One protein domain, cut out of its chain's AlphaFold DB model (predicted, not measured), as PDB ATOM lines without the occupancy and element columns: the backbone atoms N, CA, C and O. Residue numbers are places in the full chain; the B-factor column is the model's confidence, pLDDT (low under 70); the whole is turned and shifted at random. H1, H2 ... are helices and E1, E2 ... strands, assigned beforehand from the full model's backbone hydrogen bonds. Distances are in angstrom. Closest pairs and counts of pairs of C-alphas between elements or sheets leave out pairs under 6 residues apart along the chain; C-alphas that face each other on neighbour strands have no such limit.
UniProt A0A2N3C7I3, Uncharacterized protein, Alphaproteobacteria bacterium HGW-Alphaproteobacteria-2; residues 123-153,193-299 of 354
ATOM      1  N   TYR A 123      -2.027   2.805  57.220       98.62
ATOM      2  CA  TYR A 123      -3.372   2.278  57.426       98.62
ATOM      3  C   TYR A 123      -4.385   3.401  57.593       98.62
ATOM      4  O   TYR A 123      -4.243   4.249  58.477       98.62
ATOM      5  N   ALA A 124      -5.425   3.386  56.765       98.31
ATOM      6  CA  ALA A 124      -6.562   4.276  56.908       98.31
ATOM      7  C   ALA A 124      -7.526   3.730  57.966       98.31
ATOM      8  O   ALA A 124      -7.754   2.522  58.046       98.31
ATOM      9  N   ARG A 125      -8.123   4.614  58.766       97.25
ATOM     10  CA  ARG A 125      -9.103   4.235  59.788       97.25
ATOM     11  C   ARG A 125     -10.424   4.957  59.590       97.25
ATOM     12  O   ARG A 125     -10.440   6.178  59.484       97.25
ATOM     13  N   LEU A 126     -11.519   4.202  59.664       97.12
ATOM     14  CA  LEU A 126     -12.869   4.729  59.860       97.12
ATOM     15  C   LEU A 126     -13.389   4.286  61.227       97.12
ATOM     16  O   LEU A 126     -13.165   3.153  61.656       97.12
ATOM     17  N   ALA A 127     -14.097   5.166  61.929       95.38
ATOM     18  CA  ALA A 127     -14.797   4.796  63.150       95.38
ATOM     19  C   ALA A 127     -16.058   5.632  63.321       95.38
ATOM     20  O   ALA A 127     -16.017   6.844  63.146       95.38
ATOM     21  N   ALA A 128     -17.150   4.971  63.690       95.19
ATOM     22  CA  ALA A 128     -18.453   5.583  63.897       95.19
ATOM     23  C   ALA A 128     -19.237   4.753  64.916       95.19
ATOM     24  O   ALA A 128     -19.257   3.522  64.830       95.19
ATOM     25  N   GLY A 129     -19.861   5.404  65.898       92.81
ATOM     26  CA  GLY A 129     -20.550   4.711  66.988       92.81
ATOM     27  C   GLY A 129     -19.654   3.665  67.666       92.81
ATOM     28  O   GLY A 129     -18.618   3.987  68.244       92.81
ATOM     29  N   ARG A 130     -20.058   2.390  67.592       92.12
ATOM     30  CA  ARG A 130     -19.297   1.250  68.141       92.12
ATOM     31  C   ARG A 130     -18.451   0.519  67.097       92.12
ATOM     32  O   ARG A 130     -17.843  -0.495  67.430       92.12
ATOM     33  N   VAL A 131     -18.424   0.987  65.854       96.00
ATOM     34  CA  VAL A 131     -17.720   0.340  64.748       96.00
ATOM     35  C   VAL A 131     -16.359   0.982  64.525       96.00
ATOM     36  O   VAL A 131     -16.203   2.200  64.590       96.00
ATOM     37  N   SER A 132     -15.364   0.145  64.245       97.19
ATOM     38  CA  SER A 132     -14.044   0.581  63.792       97.19
ATOM     39  C   SER A 132     -13.563  -0.301  62.652       97.19
ATOM     40  O   SER A 132     -13.656  -1.528  62.748       97.19
ATOM     41  N   LEU A 133     -13.012   0.332  61.626       98.12
ATOM     42  CA  LEU A 133     -12.423  -0.296  60.456       98.12
ATOM     43  C   LEU A 133     -11.001   0.226  60.264       98.12
ATOM     44  O   LEU A 133     -10.767   1.428  60.393       98.12
ATOM     45  N   VAL A 134     -10.071  -0.672  59.948       98.56
ATOM     46  CA  VAL A 134      -8.683  -0.336  59.599       98.56
ATOM     47  C   VAL A 134      -8.372  -0.974  58.248       98.56
ATOM     48  O   VAL A 134      -8.602  -2.170  58.087       98.56
ATOM     49  N   LEU A 135      -7.888  -0.186  57.286       98.75
ATOM     50  CA  LEU A 135      -7.639  -0.582  55.896       98.75
ATOM     51  C   LEU A 135      -6.177  -0.335  55.502       98.75
ATOM     52  O   LEU A 135      -5.636   0.735  55.771       98.75
ATOM     53  N   ASP A 136      -5.546  -1.309  54.843       98.62
ATOM     54  CA  ASP A 136      -4.190  -1.211  54.284       98.62
ATOM     55  C   ASP A 136      -4.182  -0.302  53.045       98.62
ATOM     56  O   ASP A 136      -4.595  -0.702  51.958       98.62
ATOM     57  N   ALA A 137      -3.742   0.944  53.226       98.00
ATOM     58  CA  ALA A 137      -3.897   2.038  52.268       98.00
ATOM     59  C   ALA A 137      -2.559   2.578  51.737       98.00
ATOM     60  O   ALA A 137      -2.482   3.725  51.297       98.00
ATOM     61  N   ALA A 138      -1.482   1.795  51.814       98.06
ATOM     62  CA  ALA A 138      -0.170   2.228  51.352       98.06
ATOM     63  C   ALA A 138       0.571   1.126  50.596       98.06
ATOM     64  O   ALA A 138       0.200  -0.050  50.620       98.06
ATOM     65  N   ARG A 139       1.658   1.524  49.928       98.00
ATOM     66  CA  ARG A 139       2.567   0.593  49.250       98.00
ATOM     67  C   ARG A 139       3.054  -0.471  50.244       98.00
ATOM     68  O   ARG A 139       3.422  -0.107  51.371       98.00
ATOM     69  N   PRO A 140       3.077  -1.761  49.871       97.56
ATOM     70  CA  PRO A 140       3.665  -2.789  50.719       97.56
ATOM     71  C   PRO A 140       5.120  -2.454  51.084       97.56
ATOM     72  O   PRO A 140       5.790  -1.745  50.321       97.56
ATOM     73  N   PRO A 141       5.632  -2.959  52.222       97.12
ATOM     74  CA  PRO A 141       7.029  -2.787  52.601       97.12
ATOM     75  C   PRO A 141       7.991  -3.149  51.464       97.12
ATOM     76  O   PRO A 141       7.758  -4.094  50.705       97.12
ATOM     77  N   ALA A 142       9.094  -2.405  51.361       95.75
ATOM     78  CA  ALA A 142      10.148  -2.702  50.393       95.75
ATOM     79  C   ALA A 142      10.733  -4.112  50.634       95.75
ATOM     80  O   ALA A 142      10.672  -4.594  51.769       95.75
ATOM     81  N   PRO A 143      11.353  -4.756  49.622       94.44
ATOM     82  CA  PRO A 143      11.824  -6.141  49.710       94.44
ATOM     83  C   PRO A 143      12.576  -6.478  51.010       94.44
ATOM     84  O   PRO A 143      12.206  -7.436  51.688       94.44
ATOM     85  N   ALA A 144      13.516  -5.621  51.427       93.25
ATOM     86  CA  ALA A 144      14.319  -5.782  52.648       93.25
ATOM     87  C   ALA A 144      13.514  -5.845  53.965       93.25
ATOM     88  O   ALA A 144      13.998  -6.375  54.958       93.25
ATOM     89  N   TRP A 145      12.286  -5.320  53.981       94.81
ATOM     90  CA  TRP A 145      11.413  -5.238  55.163       94.81
ATOM     91  C   TRP A 145      10.140  -6.080  55.010       94.81
ATOM     92  O   TRP A 145       9.230  -6.007  55.831       94.81
ATOM     93  N   SER A 146      10.055  -6.866  53.936       95.62
ATOM     94  CA  SER A 146       8.815  -7.513  53.495       95.62
ATOM     95  C   SER A 146       8.757  -9.019  53.763       95.62
ATOM     96  O   SER A 146       7.793  -9.678  53.378       95.62
ATOM     97  N   HIS A 147       9.752  -9.577  54.456       92.44
ATOM     98  CA  HIS A 147       9.842 -11.018  54.727       92.44
ATOM     99  C   HIS A 147       8.636 -11.570  55.504       92.44
ATOM    100  O   HIS A 147       8.253 -12.721  55.312       92.44
ATOM    101  N   ARG A 148       8.016 -10.738  56.351       92.12
ATOM    102  CA  ARG A 148       6.753 -11.033  57.050       92.12
ATOM    103  C   ARG A 148       5.556 -10.306  56.445       92.12
ATOM    104  O   ARG A 148       4.444 -10.516  56.902       92.12
ATOM    105  N   ALA A 149       5.762  -9.457  55.439       96.19
ATOM    106  CA  ALA A 149       4.696  -8.670  54.838       96.19
ATOM    107  C   ALA A 149       3.777  -9.530  53.973       96.19
ATOM    108  O   ALA A 149       4.163 -10.580  53.454       96.19
ATOM    109  N   HIS A 150       2.542  -9.060  53.847       97.50
ATOM    110  CA  HIS A 150       1.459  -9.735  53.145       97.50
ATOM    111  C   HIS A 150       1.091  -8.946  51.886       97.50
ATOM    112  O   HIS A 150       1.213  -7.720  51.866       97.50
ATOM    113  N   ALA A 151       0.587  -9.637  50.866       97.94
ATOM    114  CA  ALA A 151      -0.049  -9.050  49.691       97.94
ATOM    115  C   ALA A 151      -1.487  -8.599  50.029       97.94
ATOM    116  O   ALA A 151      -2.469  -9.099  49.480       97.94
ATOM    117  N   SER A 152      -1.602  -7.697  51.005       97.56
ATOM    118  CA  SER A 152      -2.855  -7.295  51.659       97.56
ATOM    119  C   SER A 152      -3.352  -5.910  51.247       97.56
ATOM    120  O   SER A 152      -4.198  -5.348  51.933       97.56
ATOM    121  N   THR A 153      -2.840  -5.326  50.163       98.56
ATOM    122  CA  THR A 153      -3.206  -3.959  49.759       98.56
ATOM    123  C   THR A 153      -4.727  -3.832  49.579       98.56
ATOM    124  O   THR A 153      -5.361  -4.661  48.926       98.56
ATOM    125  N   GLU A 193      -8.988 -10.264  44.611       97.81
ATOM    126  CA  GLU A 193      -8.000 -11.087  43.913       97.81
ATOM    127  C   GLU A 193      -8.401 -11.205  42.439       97.81
ATOM    128  O   GLU A 193      -9.568 -11.468  42.137       97.81
ATOM    129  N   VAL A 194      -7.442 -11.049  41.527       98.00
ATOM    130  CA  VAL A 194      -7.676 -11.135  40.079       98.00
ATOM    131  C   VAL A 194      -6.979 -12.370  39.537       98.00
ATOM    132  O   VAL A 194      -5.764 -12.492  39.643       98.00
ATOM    133  N   ASP A 195      -7.743 -13.283  38.947       96.31
ATOM    134  CA  ASP A 195      -7.238 -14.457  38.232       96.31
ATOM    135  C   ASP A 195      -6.291 -15.354  39.052       96.31
ATOM    136  O   ASP A 195      -5.305 -15.884  38.545       96.31
ATOM    137  N   GLY A 196      -6.550 -15.475  40.359       95.25
ATOM    138  CA  GLY A 196      -5.690 -16.219  41.287       95.25
ATOM    139  C   GLY A 196      -4.362 -15.522  41.621       95.25
ATOM    140  O   GLY A 196      -3.489 -16.108  42.263       95.25
ATOM    141  N   TYR A 197      -4.170 -14.280  41.173       97.12
ATOM    142  CA  TYR A 197      -2.985 -13.493  41.468       97.12
ATOM    143  C   TYR A 197      -3.198 -12.590  42.674       97.12
ATOM    144  O   TYR A 197      -4.210 -11.908  42.817       97.12
ATOM    145  N   SER A 198      -2.162 -12.522  43.509       98.12
ATOM    146  CA  SER A 198      -2.096 -11.577  44.620       98.12
ATOM    147  C   SER A 198      -1.783 -10.144  44.159       98.12
ATOM    148  O   SER A 198      -1.288  -9.937  43.053       98.12
ATOM    149  N   SER A 199      -2.013  -9.141  45.006       97.69
ATOM    150  CA  SER A 199      -1.656  -7.740  44.732       97.69
ATOM    151  C   SER A 199      -0.141  -7.507  44.687       97.69
ATOM    152  O   SER A 199       0.308  -6.565  44.041       97.69
ATOM    153  N   SER A 200       0.634  -8.388  45.332       98.06
ATOM    154  CA  SER A 200       2.100  -8.439  45.310       98.06
ATOM    155  C   SER A 200       2.607  -9.824  44.898       98.06
ATOM    156  O   SER A 200       1.902 -10.823  45.060       98.06
ATOM    157  N   ARG A 201       3.839  -9.927  44.376       95.69
ATOM    158  CA  ARG A 201       4.522 -11.222  44.139       95.69
ATOM    159  C   ARG A 201       5.550 -11.536  45.216       95.69
ATOM    160  O   ARG A 201       6.220 -10.636  45.713       95.69
ATOM    161  N   PHE A 202       5.695 -12.821  45.515       95.12
ATOM    162  CA  PHE A 202       6.749 -13.349  46.376       95.12
ATOM    163  C   PHE A 202       8.003 -13.632  45.552       95.12
ATOM    164  O   PHE A 202       7.925 -14.266  44.497       95.12
ATOM    165  N   GLY A 203       9.145 -13.178  46.055       92.69
ATOM    166  CA  GLY A 203      10.464 -13.507  45.537       92.69
ATOM    167  C   GLY A 203      10.880 -14.949  45.835       92.69
ATOM    168  O   GLY A 203      10.088 -15.741  46.359       92.69
ATOM    169  N   PRO A 204      12.128 -15.306  45.491       89.06
ATOM    170  CA  PRO A 204      12.690 -16.597  45.853       89.06
ATOM    171  C   PRO A 204      12.792 -16.742  47.378       89.06
ATOM    172  O   PRO A 204      12.944 -15.764  48.109       89.06
ATOM    173  N   MET A 205      12.712 -17.987  47.845       86.69
ATOM    174  CA  MET A 205      12.987 -18.327  49.237       86.69
ATOM    175  C   MET A 205      14.504 -18.300  49.462       86.69
ATOM    176  O   MET A 205      15.250 -19.007  48.785       86.69
ATOM    177  N   GLU A 206      14.956 -17.504  50.420       84.69
ATOM    178  CA  GLU A 206      16.363 -17.297  50.754       84.69
ATOM    179  C   GLU A 206      16.658 -17.856  52.147       84.69
ATOM    180  O   GLU A 206      15.892 -17.648  53.093       84.69
ATOM    181  N   ALA A 207      17.771 -18.579  52.285       81.19
ATOM    182  CA  ALA A 207      18.237 -19.038  53.588       81.19
ATOM    183  C   ALA A 207      18.778 -17.850  54.397       81.19
ATOM    184  O   ALA A 207      19.541 -17.030  53.888       81.19
ATOM    185  N   ALA A 208      18.412 -17.783  55.670       78.50
ATOM    186  CA  ALA A 208      18.856 -16.777  56.619       78.50
ATOM    187  C   ALA A 208      19.251 -17.434  57.947       78.50
ATOM    188  O   ALA A 208      18.868 -18.566  58.239       78.50
ATOM    189  N   GLY A 209      20.018 -16.718  58.775       70.50
ATOM    190  CA  GLY A 209      20.476 -17.235  60.072       70.50
ATOM    191  C   GLY A 209      19.339 -17.606  61.036       70.50
ATOM    192  O   GLY A 209      19.545 -18.407  61.942       70.50
ATOM    193  N   ASP A 210      18.143 -17.057  60.818       71.12
ATOM    194  CA  ASP A 210      16.911 -17.276  61.581       71.12
ATOM    195  C   ASP A 210      15.869 -18.143  60.841       71.12
ATOM    196  O   ASP A 210      14.729 -18.262  61.292       71.12
ATOM    197  N   GLY A 211      16.240 -18.776  59.722       75.38
ATOM    198  CA  GLY A 211      15.371 -19.674  58.960       75.38
ATOM    199  C   GLY A 211      15.282 -19.302  57.483       75.38
ATOM    200  O   GLY A 211      16.292 -19.212  56.796       75.38
ATOM    201  N   TRP A 212      14.062 -19.130  56.974       78.94
ATOM    202  CA  TRP A 212      13.815 -18.813  55.567       78.94
ATOM    203  C   TRP A 212      13.142 -17.455  55.426       78.94
ATOM    204  O   TRP A 212      12.187 -17.149  56.145       78.94
ATOM    205  N   ARG A 213      13.619 -16.663  54.469       86.50
ATOM    206  CA  ARG A 213      13.104 -15.338  54.136       86.50
ATOM    207  C   ARG A 213      12.567 -15.344  52.719       86.50
ATOM    208  O   ARG A 213      13.174 -15.896  51.818       86.50
ATOM    209  N   GLU A 214      11.424 -14.708  52.519       91.69
ATOM    210  CA  GLU A 214      10.792 -14.632  51.206       91.69
ATOM    211  C   GLU A 214      10.249 -13.215  51.030       91.69
ATOM    212  O   GLU A 214       9.190 -12.898  51.580       91.69
ATOM    213  N   PRO A 215      10.992 -12.315  50.369       95.06
ATOM    214  CA  PRO A 215      10.572 -10.930  50.208       95.06
ATOM    215  C   PRO A 215       9.400 -10.813  49.225       95.06
ATOM    216  O   PRO A 215       9.167 -11.692  48.398       95.06
ATOM    217  N   LEU A 216       8.677  -9.700  49.282       96.56
ATOM    218  CA  LEU A 216       7.804  -9.260  48.200       96.56
ATOM    219  C   LEU A 216       8.647  -8.533  47.139       96.56
ATOM    220  O   LEU A 216       9.499  -7.720  47.494       96.56
ATOM    221  N   THR A 217       8.432  -8.820  45.854       94.19
ATOM    222  CA  THR A 217       9.291  -8.340  44.747       94.19
ATOM    223  C   THR A 217       8.554  -7.509  43.700       94.19
ATOM    224  O   THR A 217       9.087  -6.499  43.252       94.19
ATOM    225  N   GLU A 218       7.326  -7.877  43.335       93.69
ATOM    226  CA  GLU A 218       6.478  -7.091  42.426       93.69
ATOM    227  C   GLU A 218       5.305  -6.514  43.222       93.69
ATOM    228  O   GLU A 218       4.227  -7.103  43.258       93.69
ATOM    229  N   ASN A 219       5.548  -5.416  43.938       96.50
ATOM    230  CA  ASN A 219       4.532  -4.706  44.719       96.50
ATOM    231  C   ASN A 219       3.771  -3.687  43.852       96.50
ATOM    232  O   ASN A 219       4.357  -3.185  42.891       96.50
ATOM    233  N   PRO A 220       2.533  -3.300  44.227       97.25
ATOM    234  CA  PRO A 220       1.887  -2.127  43.657       97.25
ATOM    235  C   PRO A 220       2.801  -0.906  43.789       97.25
ATOM    236  O   PRO A 220       3.287  -0.587  44.884       97.25
ATOM    237  N   ALA A 221       3.058  -0.248  42.664       95.75
ATOM    238  CA  ALA A 221       3.894   0.935  42.595       95.75
ATOM    239  C   ALA A 221       3.093   2.181  42.961       95.75
ATOM    240  O   ALA A 221       3.644   3.100  43.553       95.75
ATOM    241  N   ASN A 222       1.795   2.215  42.679       97.12
ATOM    242  CA  ASN A 222       0.923   3.325  43.022       97.12
ATOM    243  C   ASN A 222      -0.166   2.829  43.962       97.12
ATOM    244  O   ASN A 222      -0.892   1.894  43.645       97.12
ATOM    245  N   VAL A 223      -0.251   3.462  45.132       98.38
ATOM    246  CA  VAL A 223      -1.356   3.281  46.070       98.38
ATOM    247  C   VAL A 223      -1.870   4.665  46.418       98.38
ATOM    248  O   VAL A 223      -1.109   5.482  46.943       98.38
ATOM    249  N   LEU A 224      -3.120   4.941  46.063       98.19
ATOM    250  CA  LEU A 224      -3.766   6.229  46.300       98.19
ATOM    251  C   LEU A 224      -4.780   6.085  47.426       98.19
ATOM    252  O   LEU A 224      -5.400   5.034  47.573       98.19
ATOM    253  N   LEU A 225      -4.946   7.147  48.209       98.50
ATOM    254  CA  LEU A 225      -5.873   7.208  49.329       98.50
ATOM    255  C   LEU A 225      -6.546   8.578  49.356       98.50
ATOM    256  O   LEU A 225      -5.877   9.609  49.361       98.50
ATOM    257  N   GLN A 226      -7.866   8.570  49.462       98.00
ATOM    258  CA  GLN A 226      -8.690   9.726  49.764       98.00
ATOM    259  C   GLN A 226      -9.613   9.374  50.931       98.00
ATOM    260  O   GLN A 226     -10.277   8.340  50.922       98.00
ATOM    261  N   GLN A 227      -9.659  10.242  51.939       95.62
ATOM    262  CA  GLN A 227     -10.573  10.109  53.071       95.62
ATOM    263  C   GLN A 227     -11.483  11.326  53.148       95.62
ATOM    264  O   GLN A 227     -11.038  12.453  52.930       95.62
ATOM    265  N   ALA A 228     -12.741  11.103  53.511       93.69
ATOM    266  CA  ALA A 228     -13.672  12.170  53.834       93.69
ATOM    267  C   ALA A 228     -14.363  11.877  55.167       93.69
ATOM    268  O   ALA A 228     -14.708  10.738  55.480       93.69
ATOM    269  N   HIS A 229     -14.563  12.926  55.959       90.69
ATOM    270  CA  HIS A 229     -15.289  12.866  57.221       90.69
ATOM    271  C   HIS A 229     -16.281  14.026  57.241       90.69
ATOM    272  O   HIS A 229     -15.891  15.168  57.003       90.69
ATOM    273  N   GLY A 230     -17.550  13.748  57.524       86.62
ATOM    274  CA  GLY A 230     -18.580  14.776  57.586       86.62
ATOM    275  C   GLY A 230     -19.845  14.310  58.308       86.62
ATOM    276  O   GLY A 230     -19.901  13.178  58.785       86.62
ATOM    277  N   PRO A 231     -20.868  15.178  58.389       83.44
ATOM    278  CA  PRO A 231     -22.142  14.856  59.037       83.44
ATOM    279  C   PRO A 231     -22.846  13.635  58.429       83.44
ATOM    280  O   PRO A 231     -23.488  12.879  59.149       83.44
ATOM    281  N   GLU A 232     -22.671  13.426  57.121       81.62
ATOM    282  CA  GLU A 232     -23.265  12.320  56.358       81.62
ATOM    283  C   GLU A 232     -22.544  10.975  56.563       81.62
ATOM    284  O   GLU A 232     -23.053   9.928  56.167       81.62
ATOM    285  N   GLY A 233     -21.366  10.974  57.197       88.69
ATOM    286  CA  GLY A 233     -20.601   9.765  57.494       88.69
ATOM    287  C   GLY A 233     -19.105   9.914  57.253       88.69
ATOM    288  O   GLY A 233     -18.554  11.013  57.132       88.69
ATOM    289  N   HIS A 234     -18.433   8.770  57.199       95.00
ATOM    290  CA  HIS A 234     -17.002   8.683  56.950       95.00
ATOM    291  C   HIS A 234     -16.747   7.773  55.763       95.00
ATOM    292  O   HIS A 234     -17.335   6.697  55.684       95.00
ATOM    293  N   SER A 235     -15.851   8.168  54.869       97.06
ATOM    294  CA  SER A 235     -15.506   7.357  53.713       97.06
ATOM    295  C   SER A 235     -14.007   7.253  53.506       97.06
ATOM    296  O   SER A 235     -13.225   8.140  53.869       97.06
ATOM    297  N   VAL A 236     -13.611   6.128  52.924       98.19
ATOM    298  CA  VAL A 236     -12.272   5.906  52.401       98.19
ATOM    299  C   VAL A 236     -12.381   5.373  50.982       98.19
ATOM    300  O   VAL A 236     -13.045   4.369  50.745       98.19
ATOM    301  N   THR A 237     -11.708   6.038  50.051       98.50
ATOM    302  CA  THR A 237     -11.500   5.560  48.686       98.50
ATOM    303  C   THR A 237     -10.013   5.346  48.498       98.50
ATOM    304  O   THR A 237      -9.223   6.265  48.711       98.50
ATOM    305  N   ALA A 238      -9.614   4.143  48.121       98.69
ATOM    306  CA  ALA A 238      -8.219   3.812  47.902       98.69
ATOM    307  C   ALA A 238      -8.060   2.930  46.666       98.69
ATOM    308  O   ALA A 238      -8.959   2.164  46.333       98.69
ATOM    309  N   SER A 239      -6.931   3.039  45.973       98.69
ATOM    310  CA  SER A 239      -6.649   2.234  44.781       98.69
ATOM    311  C   SER A 239      -5.223   1.713  44.757       98.69
ATOM    312  O   SER A 239      -4.352   2.277  45.418       98.69
ATOM    313  N   HIS A 240      -4.982   0.637  44.006       98.69
ATOM    314  CA  HIS A 240      -3.640   0.145  43.720       98.69
ATOM    315  C   HIS A 240      -3.507  -0.472  42.321       98.69
ATOM    316  O   HIS A 240      -4.436  -1.091  41.801       98.69
ATOM    317  N   ASP A 241      -2.310  -0.380  41.747       98.25
ATOM    318  CA  ASP A 241      -1.954  -0.867  40.402       98.25
ATOM    319  C   ASP A 241      -1.338  -2.284  40.401       98.25
ATOM    320  O   ASP A 241      -0.634  -2.685  39.474       98.25
ATOM    321  N   GLY A 242      -1.614  -3.084  41.436       97.81
ATOM    322  CA  GLY A 242      -0.983  -4.403  41.641       97.81
ATOM    323  C   GLY A 242      -1.262  -5.431  40.536       97.81
ATOM    324  O   GLY A 242      -0.529  -6.413  40.398       97.81
ATOM    325  N   TYR A 243      -2.300  -5.202  39.729       98.31
ATOM    326  CA  TYR A 243      -2.676  -6.053  38.599       98.31
ATOM    327  C   TYR A 243      -2.366  -5.412  37.238       98.31
ATOM    328  O   TYR A 243      -2.518  -6.076  36.213       98.31
ATOM    329  N   ALA A 244      -1.860  -4.175  37.198       97.50
ATOM    330  CA  ALA A 244      -1.655  -3.424  35.960       97.50
ATOM    331  C   ALA A 244      -0.664  -4.134  35.031       97.50
ATOM    332  O   ALA A 244      -0.960  -4.399  33.868       97.50
ATOM    333  N   ARG A 245       0.480  -4.569  35.570       95.00
ATOM    334  CA  ARG A 245       1.523  -5.254  34.789       95.00
ATOM    335  C   ARG A 245       1.041  -6.554  34.138       95.00
ATOM    336  O   ARG A 245       1.449  -6.873  33.023       95.00
ATOM    337  N   ASN A 246       0.228  -7.334  34.852       94.81
ATOM    338  CA  ASN A 246      -0.135  -8.685  34.425       94.81
ATOM    339  C   ASN A 246      -1.461  -8.728  33.662       94.81
ATOM    340  O   ASN A 246      -1.549  -9.465  32.677       94.81
ATOM    341  N   HIS A 247      -2.423  -7.892  34.054       97.44
ATOM    342  CA  HIS A 247      -3.809  -7.915  33.583       97.44
ATOM    343  C   HIS A 247      -4.298  -6.574  33.035       97.44
ATOM    344  O   HIS A 247      -5.398  -6.532  32.502       97.44
ATOM    345  N   GLY A 248      -3.519  -5.493  33.143       97.88
ATOM    346  CA  GLY A 248      -3.965  -4.162  32.721       97.88
ATOM    347  C   GLY A 248      -5.043  -3.573  33.632       97.88
ATOM    348  O   GLY A 248      -5.865  -2.787  33.180       97.88
ATOM    349  N   LEU A 249      -5.087  -4.000  34.901       98.44
ATOM    350  CA  LEU A 249      -6.132  -3.612  35.847       98.44
ATOM    351  C   LEU A 249      -5.564  -2.890  37.074       98.44
ATOM    352  O   LEU A 249      -4.647  -3.368  37.743       98.44
ATOM    353  N   THR A 250      -6.198  -1.778  37.412       98.50
ATOM    354  CA  THR A 250      -6.110  -1.080  38.690       98.50
ATOM    355  C   THR A 250      -7.334  -1.445  39.526       98.50
ATOM    356  O   THR A 250      -8.458  -1.475  39.023       98.50
ATOM    357  N   HIS A 251      -7.122  -1.742  40.806       98.69
ATOM    358  CA  HIS A 251      -8.192  -2.033  41.757       98.69
ATOM    359  C   HIS A 251      -8.456  -0.802  42.617       98.69
ATOM    360  O   HIS A 251      -7.542  -0.308  43.271       98.69
ATOM    361  N   LEU A 252      -9.696  -0.318  42.616       98.69
ATOM    362  CA  LEU A 252     -10.178   0.759  43.473       98.69
ATOM    363  C   LEU A 252     -11.268   0.233  44.397       98.69
ATOM    364  O   LEU A 252     -12.200  -0.424  43.951       98.69
ATOM    365  N   ARG A 253     -11.146   0.573  45.674       98.56
ATOM    366  CA  ARG A 253     -12.092   0.257  46.728       98.56
ATOM    367  C   ARG A 253     -12.596   1.535  47.362       98.56
ATOM    368  O   ARG A 253     -11.799   2.362  47.806       98.56
ATOM    369  N   ARG A 254     -13.910   1.653  47.491       98.19
ATOM    370  CA  ARG A 254     -14.577   2.667  48.304       98.19
ATOM    371  C   ARG A 254     -15.326   1.992  49.442       98.19
ATOM    372  O   ARG A 254     -16.031   1.017  49.219       98.19
ATOM    373  N   LEU A 255     -15.176   2.514  50.654       98.25
ATOM    374  CA  LEU A 255     -15.929   2.097  51.832       98.25
ATOM    375  C   LEU A 255     -16.555   3.324  52.493       98.25
ATOM    376  O   LEU A 255     -15.838   4.267  52.830       98.25
ATOM    377  N   ASP A 256     -17.864   3.291  52.722       97.69
ATOM    378  CA  ASP A 256     -18.626   4.352  53.381       97.69
ATOM    379  C   ASP A 256     -19.253   3.811  54.670       97.69
ATOM    380  O   ASP A 256     -20.038   2.862  54.658       97.69
ATOM    381  N   LEU A 257     -18.908   4.421  55.798       97.50
ATOM    382  CA  LEU A 257     -19.433   4.114  57.118       97.50
ATOM    383  C   LEU A 257     -20.407   5.212  57.546       97.50
ATOM    384  O   LEU A 257     -20.039   6.381  57.683       97.50
ATOM    385  N   THR A 258     -21.650   4.816  57.802       96.69
ATOM    386  CA  THR A 258     -22.687   5.721  58.322       96.69
ATOM    387  C   THR A 258     -22.294   6.332  59.679       96.69
ATOM    388  O   THR A 258     -21.615   5.665  60.464       96.69
ATOM    389  N   PRO A 259     -22.766   7.546  60.035       94.19
ATOM    390  CA  PRO A 259     -22.394   8.231  61.284       94.19
ATOM    391  C   PRO A 259     -22.666   7.429  62.568       94.19
ATOM    392  O   PRO A 259     -21.938   7.541  63.554       94.19
ATOM    393  N   GLY A 260     -23.713   6.597  62.566       93.31
ATOM    394  CA  GLY A 260     -24.053   5.718  63.692       93.31
ATOM    395  C   GLY A 260     -23.276   4.398  63.725       93.31
ATOM    396  O   GLY A 260     -23.370   3.659  64.705       93.31
ATOM    397  N   GLY A 261     -22.531   4.074  62.664       94.44
ATOM    398  CA  GLY A 261     -21.866   2.784  62.493       94.44
ATOM    399  C   GLY A 261     -22.827   1.610  62.273       94.44
ATOM    400  O   GLY A 261     -22.444   0.468  62.496       94.44
ATOM    401  N   GLY A 262     -24.077   1.871  61.878       93.25
ATOM    402  CA  GLY A 262     -25.088   0.828  61.648       93.25
ATOM    403  C   GLY A 262     -24.979   0.150  60.280       93.25
ATOM    404  O   GLY A 262     -25.488  -0.948  60.093       93.25
ATOM    405  N   GLN A 263     -24.301   0.799  59.334       95.31
ATOM    406  CA  GLN A 263     -24.100   0.308  57.975       95.31
ATOM    407  C   GLN A 263     -22.716   0.709  57.463       95.31
ATOM    408  O   GLN A 263     -22.308   1.867  57.616       95.31
ATOM    409  N   LEU A 264     -22.046  -0.261  56.840       96.75
ATOM    410  CA  LEU A 264     -20.849  -0.106  56.022       96.75
ATOM    411  C   LEU A 264     -21.217  -0.509  54.589       96.75
ATOM    412  O   LEU A 264     -21.588  -1.660  54.360       96.75
ATOM    413  N   SER A 265     -21.120   0.422  53.647       96.12
ATOM    414  CA  SER A 265     -21.257   0.153  52.212       96.12
ATOM    415  C   SER A 265     -19.870   0.021  51.589       96.12
ATOM    416  O   SER A 265     -18.946   0.715  52.011       96.12
ATOM    417  N   GLY A 266     -19.719  -0.861  50.602       96.44
ATOM    418  CA  GLY A 266     -18.456  -1.061  49.899       96.44
ATOM    419  C   GLY A 266     -18.650  -1.246  48.400       96.44
ATOM    420  O   GLY A 266     -19.583  -1.927  47.982       96.44
ATOM    421  N   GLU A 267     -17.756  -0.652  47.616       97.38
ATOM    422  CA  GLU A 267     -17.697  -0.761  46.158       97.38
ATOM    423  C   GLU A 267     -16.261  -1.090  45.740       97.38
ATOM    424  O   GLU A 267     -15.321  -0.413  46.161       97.38
ATOM    425  N   ASP A 268     -16.101  -2.134  44.927       97.69
ATOM    426  CA  ASP A 268     -14.826  -2.544  44.341       97.69
ATOM    427  C   ASP A 268     -14.919  -2.434  42.816       97.69
ATOM    428  O   ASP A 268     -15.790  -3.041  42.189       97.69
ATOM    429  N   THR A 269     -13.987  -1.694  42.220       97.88
ATOM    430  CA  THR A 269     -13.918  -1.421  40.783       97.88
ATOM    431  C   THR A 269     -12.566  -1.870  40.242       97.88
ATOM    432  O   THR A 269     -11.515  -1.458  40.734       97.88
ATOM    433  N   LEU A 270     -12.592  -2.704  39.202       98.06
ATOM    434  CA  LEU A 270     -11.420  -3.084  38.411       98.06
ATOM    435  C   LEU A 270     -11.480  -2.340  37.078       98.06
ATOM    436  O   LEU A 270     -12.449  -2.491  36.336       98.06
ATOM    437  N   TYR A 271     -10.470  -1.531  36.777       96.62
ATOM    438  CA  TYR A 271     -10.462  -0.693  35.577       96.62
ATOM    439  C   TYR A 271      -9.046  -0.503  35.033       96.62
ATOM    440  O   TYR A 271      -8.079  -0.571  35.782       96.62
ATOM    441  N   ALA A 272      -8.931  -0.242  33.733       97.12
ATOM    442  CA  ALA A 272      -7.686   0.198  33.110       97.12
ATOM    443  C   ALA A 272      -7.599   1.730  33.186       97.12
ATOM    444  O   ALA A 272      -8.446   2.433  32.625       97.12
ATOM    445  N   MET A 273      -6.609   2.256  33.908       91.19
ATOM    446  CA  MET A 273      -6.441   3.694  34.137       91.19
ATOM    447  C   MET A 273      -5.711   4.383  32.977       91.19
ATOM    448  O   MET A 273      -6.054   5.507  32.608       91.19
ATOM    449  N   SER A 274      -4.712   3.705  32.411       95.06
ATOM    450  CA  SER A 274      -3.824   4.208  31.359       95.06
ATOM    451  C   SER A 274      -4.036   3.490  30.023       95.06
ATOM    452  O   SER A 274      -4.682   2.445  29.957       95.06
ATOM    453  N   GLU A 275      -3.486   4.047  28.944       96.69
ATOM    454  CA  GLU A 275      -3.538   3.412  27.622       96.69
ATOM    455  C   GLU A 275      -2.756   2.091  27.588       96.69
ATOM    456  O   GLU A 275      -3.256   1.087  27.087       96.69
ATOM    457  N   ASP A 276      -1.585   2.050  28.227       96.69
ATOM    458  CA  ASP A 276      -0.794   0.824  28.366       96.69
ATOM    459  C   ASP A 276      -1.567  -0.273  29.120       96.69
ATOM    460  O   ASP A 276      -1.508  -1.450  28.758       96.69
ATOM    461  N   GLU A 277      -2.329   0.105  30.155       97.38
ATOM    462  CA  GLU A 277      -3.230  -0.811  30.858       97.38
ATOM    463  C   GLU A 277      -4.351  -1.325  29.946       97.38
ATOM    464  O   GLU A 277      -4.637  -2.521  29.981       97.38
ATOM    465  N   ARG A 278      -4.948  -0.478  29.094       97.56
ATOM    466  CA  ARG A 278      -5.984  -0.905  28.133       97.56
ATOM    467  C   ARG A 278      -5.440  -1.907  27.125       97.56
ATOM    468  O   ARG A 278      -5.995  -2.996  27.010       97.56
ATOM    469  N   ILE A 279      -4.307  -1.598  26.495       98.00
ATOM    470  CA  ILE A 279      -3.627  -2.501  25.553       98.00
ATOM    471  C   ILE A 279      -3.306  -3.837  26.234       98.00
ATOM    472  O   ILE A 279      -3.486  -4.916  25.658       98.00
ATOM    473  N   ARG A 280      -2.836  -3.794  27.490       97.75
ATOM    474  CA  ARG A 280      -2.543  -5.008  28.253       97.75
ATOM    475  C   ARG A 280      -3.802  -5.820  28.547       97.75
ATOM    476  O   ARG A 280      -3.755  -7.044  28.415       97.75
ATOM    477  N   LEU A 281      -4.889  -5.168  28.947       97.31
ATOM    478  CA  LEU A 281      -6.171  -5.806  29.223       97.31
ATOM    479  C   LEU A 281      -6.738  -6.473  27.963       97.31
ATOM    480  O   LEU A 281      -7.076  -7.654  28.013       97.31
ATOM    481  N   GLU A 282      -6.757  -5.765  26.833       96.25
ATOM    482  CA  GLU A 282      -7.173  -6.295  25.526       96.25
ATOM    483  C   GLU A 282      -6.349  -7.527  25.144       96.25
ATOM    484  O   GLU A 282      -6.901  -8.593  24.888       96.25
ATOM    485  N   THR A 283      -5.019  -7.442  25.263       96.75
ATOM    486  CA  THR A 283      -4.120  -8.576  24.999       96.75
ATOM    487  C   THR A 283      -4.454  -9.804  25.860       96.75
ATOM    488  O   THR A 283      -4.316 -10.944  25.412       96.75
ATOM    489  N   VAL A 284      -4.840  -9.605  27.124       96.44
ATOM    490  CA  VAL A 284      -5.203 -10.702  28.034       96.44
ATOM    491  C   VAL A 284      -6.565 -11.294  27.675       96.44
ATOM    492  O   VAL A 284      -6.699 -12.519  27.691       96.44
ATOM    493  N   LEU A 285      -7.545 -10.460  27.324       95.62
ATOM    494  CA  LEU A 285      -8.874 -10.899  26.889       95.62
ATOM    495  C   LEU A 285      -8.808 -11.672  25.565       95.62
ATOM    496  O   LEU A 285      -9.402 -12.744  25.458       95.62
ATOM    497  N   ASP A 286      -8.013 -11.206  24.601       95.38
ATOM    498  CA  ASP A 286      -7.812 -11.880  23.313       95.38
ATOM    499  C   ASP A 286      -7.218 -13.280  23.496       95.38
ATOM    500  O   ASP A 286      -7.701 -14.260  22.926       95.38
ATOM    501  N   ARG A 287      -6.205 -13.415  24.365       94.25
ATOM    502  CA  ARG A 287      -5.598 -14.720  24.706       94.25
ATOM    503  C   ARG A 287      -6.576 -15.679  25.378       94.25
ATOM    504  O   ARG A 287      -6.368 -16.888  25.322       94.25
ATOM    505  N   ARG A 288      -7.611 -15.142  26.022       93.62
ATOM    506  CA  ARG A 288      -8.699 -15.892  26.659       93.62
ATOM    507  C   ARG A 288      -9.887 -16.120  25.722       93.62
ATOM    508  O   ARG A 288     -10.920 -16.598  26.172       93.62
ATOM    509  N   GLY A 289      -9.770 -15.781  24.436       91.00
ATOM    510  CA  GLY A 289     -10.855 -15.955  23.469       91.00
ATOM    511  C   GLY A 289     -12.068 -15.063  23.751       91.00
ATOM    512  O   GLY A 289     -13.191 -15.450  23.441       91.00
ATOM    513  N   GLY A 290     -11.860 -13.900  24.376       82.62
ATOM    514  CA  GLY A 290     -12.927 -12.979  24.766       82.62
ATOM    515  C   GLY A 290     -13.661 -13.362  26.055       82.62
ATOM    516  O   GLY A 290     -14.587 -12.655  26.457       82.62
ATOM    517  N   GLU A 291     -13.264 -14.446  26.731       89.62
ATOM    518  CA  GLU A 291     -13.756 -14.734  28.076       89.62
ATOM    519  C   GLU A 291     -13.276 -13.667  29.071       89.62
ATOM    520  O   GLU A 291     -12.147 -13.174  29.005       89.62
ATOM    521  N   GLY A 292     -14.144 -13.317  30.023       91.31
ATOM    522  CA  GLY A 292     -13.806 -12.366  31.078       91.31
ATOM    523  C   GLY A 292     -12.641 -12.841  31.956       91.31
ATOM    524  O   GLY A 292     -12.322 -14.029  32.045       91.31
ATOM    525  N   ILE A 293     -12.016 -11.896  32.656       95.75
ATOM    526  CA  ILE A 293     -10.989 -12.204  33.656       95.75
ATOM    527  C   ILE A 293     -11.697 -12.547  34.976       95.75
ATOM    528  O   ILE A 293     -12.439 -11.707  35.493       95.75
ATOM    529  N   PRO A 294     -11.503 -13.752  35.541       96.50
ATOM    530  CA  PRO A 294     -12.118 -14.113  36.806       96.50
ATOM    531  C   PRO A 294     -11.517 -13.270  37.928       96.50
ATOM    532  O   PRO A 294     -10.319 -12.999  37.960       96.50
ATOM    533  N   PHE A 295     -12.348 -12.884  38.884       97.00
ATOM    534  CA  PHE A 295     -11.919 -12.204  40.096       97.00
ATOM    535  C   PHE A 295     -12.762 -12.687  41.272       97.00
ATOM    536  O   PHE A 295     -13.847 -13.245  41.095       97.00
ATOM    537  N   ALA A 296     -12.265 -12.461  42.481       97.00
ATOM    538  CA  ALA A 296     -13.000 -12.762  43.695       97.00
ATOM    539  C   ALA A 296     -12.721 -11.712  44.770       97.00
ATOM    540  O   ALA A 296     -11.572 -11.390  45.063       97.00
ATOM    541  N   ILE A 297     -13.793 -11.210  45.379       95.44
ATOM    542  CA  ILE A 297     -13.743 -10.339  46.555       95.44
ATOM    543  C   ILE A 297     -14.050 -11.213  47.760       95.44
ATOM    544  O   ILE A 297     -15.107 -11.846  47.820       95.44
ATOM    545  N   ARG A 298     -13.115 -11.283  48.706       95.19
ATOM    546  CA  ARG A 298     -13.260 -12.114  49.903       95.19
ATOM    547  C   ARG A 298     -13.520 -11.264  51.132       95.19
ATOM    548  O   ARG A 298     -13.092 -10.118  51.219       95.19
ATOM    549  N   PHE A 299     -14.210 -11.870  52.090       95.81
ATOM    550  CA  PHE A 299     -14.387 -11.352  53.438       95.81
ATOM    551  C   PHE A 299     -14.143 -12.504  54.404       95.81
ATOM    552  O   PHE A 299     -14.879 -13.490  54.401       95.81
TER     553      PHE A 299
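What this domain is: This is residues 123 to 153 and 193 to 299 of the 354 residues of an uncharacterized protein of Alphaproteobacteria bacterium HGW-Alphaproteobacteria-2 (UniProt A0A2N3C7I3). A long, twisted sheet of four strands, E6 to E9, has a small two-stranded hairpin, E1 and E2, face to face with part of it, which makes a lopsided sandwich. Helix H2 grazes the end of the sheet away from the E6 to E7 turn, and a second small hairpin, E3 and E4, lies far out to one side. The printed part has 138 residues, with ten named strands and two named helices in the order E1 E2 E3 E4 E5 E6 E7 H1 E8 E9 H2 E10; the class is mixed, helices and strands. The large sheet has the order E6, E7, E8, E9, all antiparallel. The whole is flat, spanning 48 by 48 by 23 A, and only just loose, close to compact, with a radius of gyration of the C-alphas of 17.4 A.

Where its parts are: E1, residues 123 to 128, begins at C-alpha 123 (-3.372, 2.278, 57.426), and E2 is residues 131 to 136. E3, residues 206 to 208, E4, residues 211 to 213, and E5, residues 216 to 218, are short. E6, residues 223 to 230, is 23.7 A long, and E7, residues 233 to 243, is 30.5 A, from C-alpha 233 (-20.601, 9.765, 57.494). H1 is residues 244 to 247. E8, residues 249 to 257, is 26.3 A, and E9, residues 264 to 271, is 22.9 A. H2, residues 275 to 287, is 18.5 A. E10, residues 295 to 297, ends at C-alpha 297 (-13.743, -10.339, 46.555).

How they stand to each other: In the hairpin E1 and E2, N 126 and O 133 are 3.0 A apart. The C-alphas of Leu 126 and His 234, the closest of E1 and E7, are 6.4 A apart. Within the large sheet, E6 and E7 are a hairpin at 173 degrees, with N 226 and O 237 at 2.8 A. E7 and E8 have N 238 and O 253 at 2.8 A, and the hairpin E8 and E9 has N 254 and O 267 at 2.8 A. H2 only grazes the sheet, with residues 277 to 281. H1 and H2 touch, the closest C-alphas being those of His 247 and Leu 281, 5.4 A apart. In H2 every O i to N i+4 pair is within hydrogen-bond range; H1 is too short for such a pair. The hairpin E3 and E4 has N 208 and O 211 at 2.8 A; E4 runs on into E5 at 22 degrees. E5 and E10 pair with no named strand, and E10 is apart from E9, only just, at 8.2 A.

The domain as a whole: The two C-alphas farthest apart, of Gly 209 and Pro 231, are 53.4 A apart. Residues 154 to 192 are not printed, and C-alphas 153 and 193 are 10.4 A apart across the cut. Of the links that are printed whole, none is long. The mean pLDDT of the printed part is 94.7, and no printed residue is under 70.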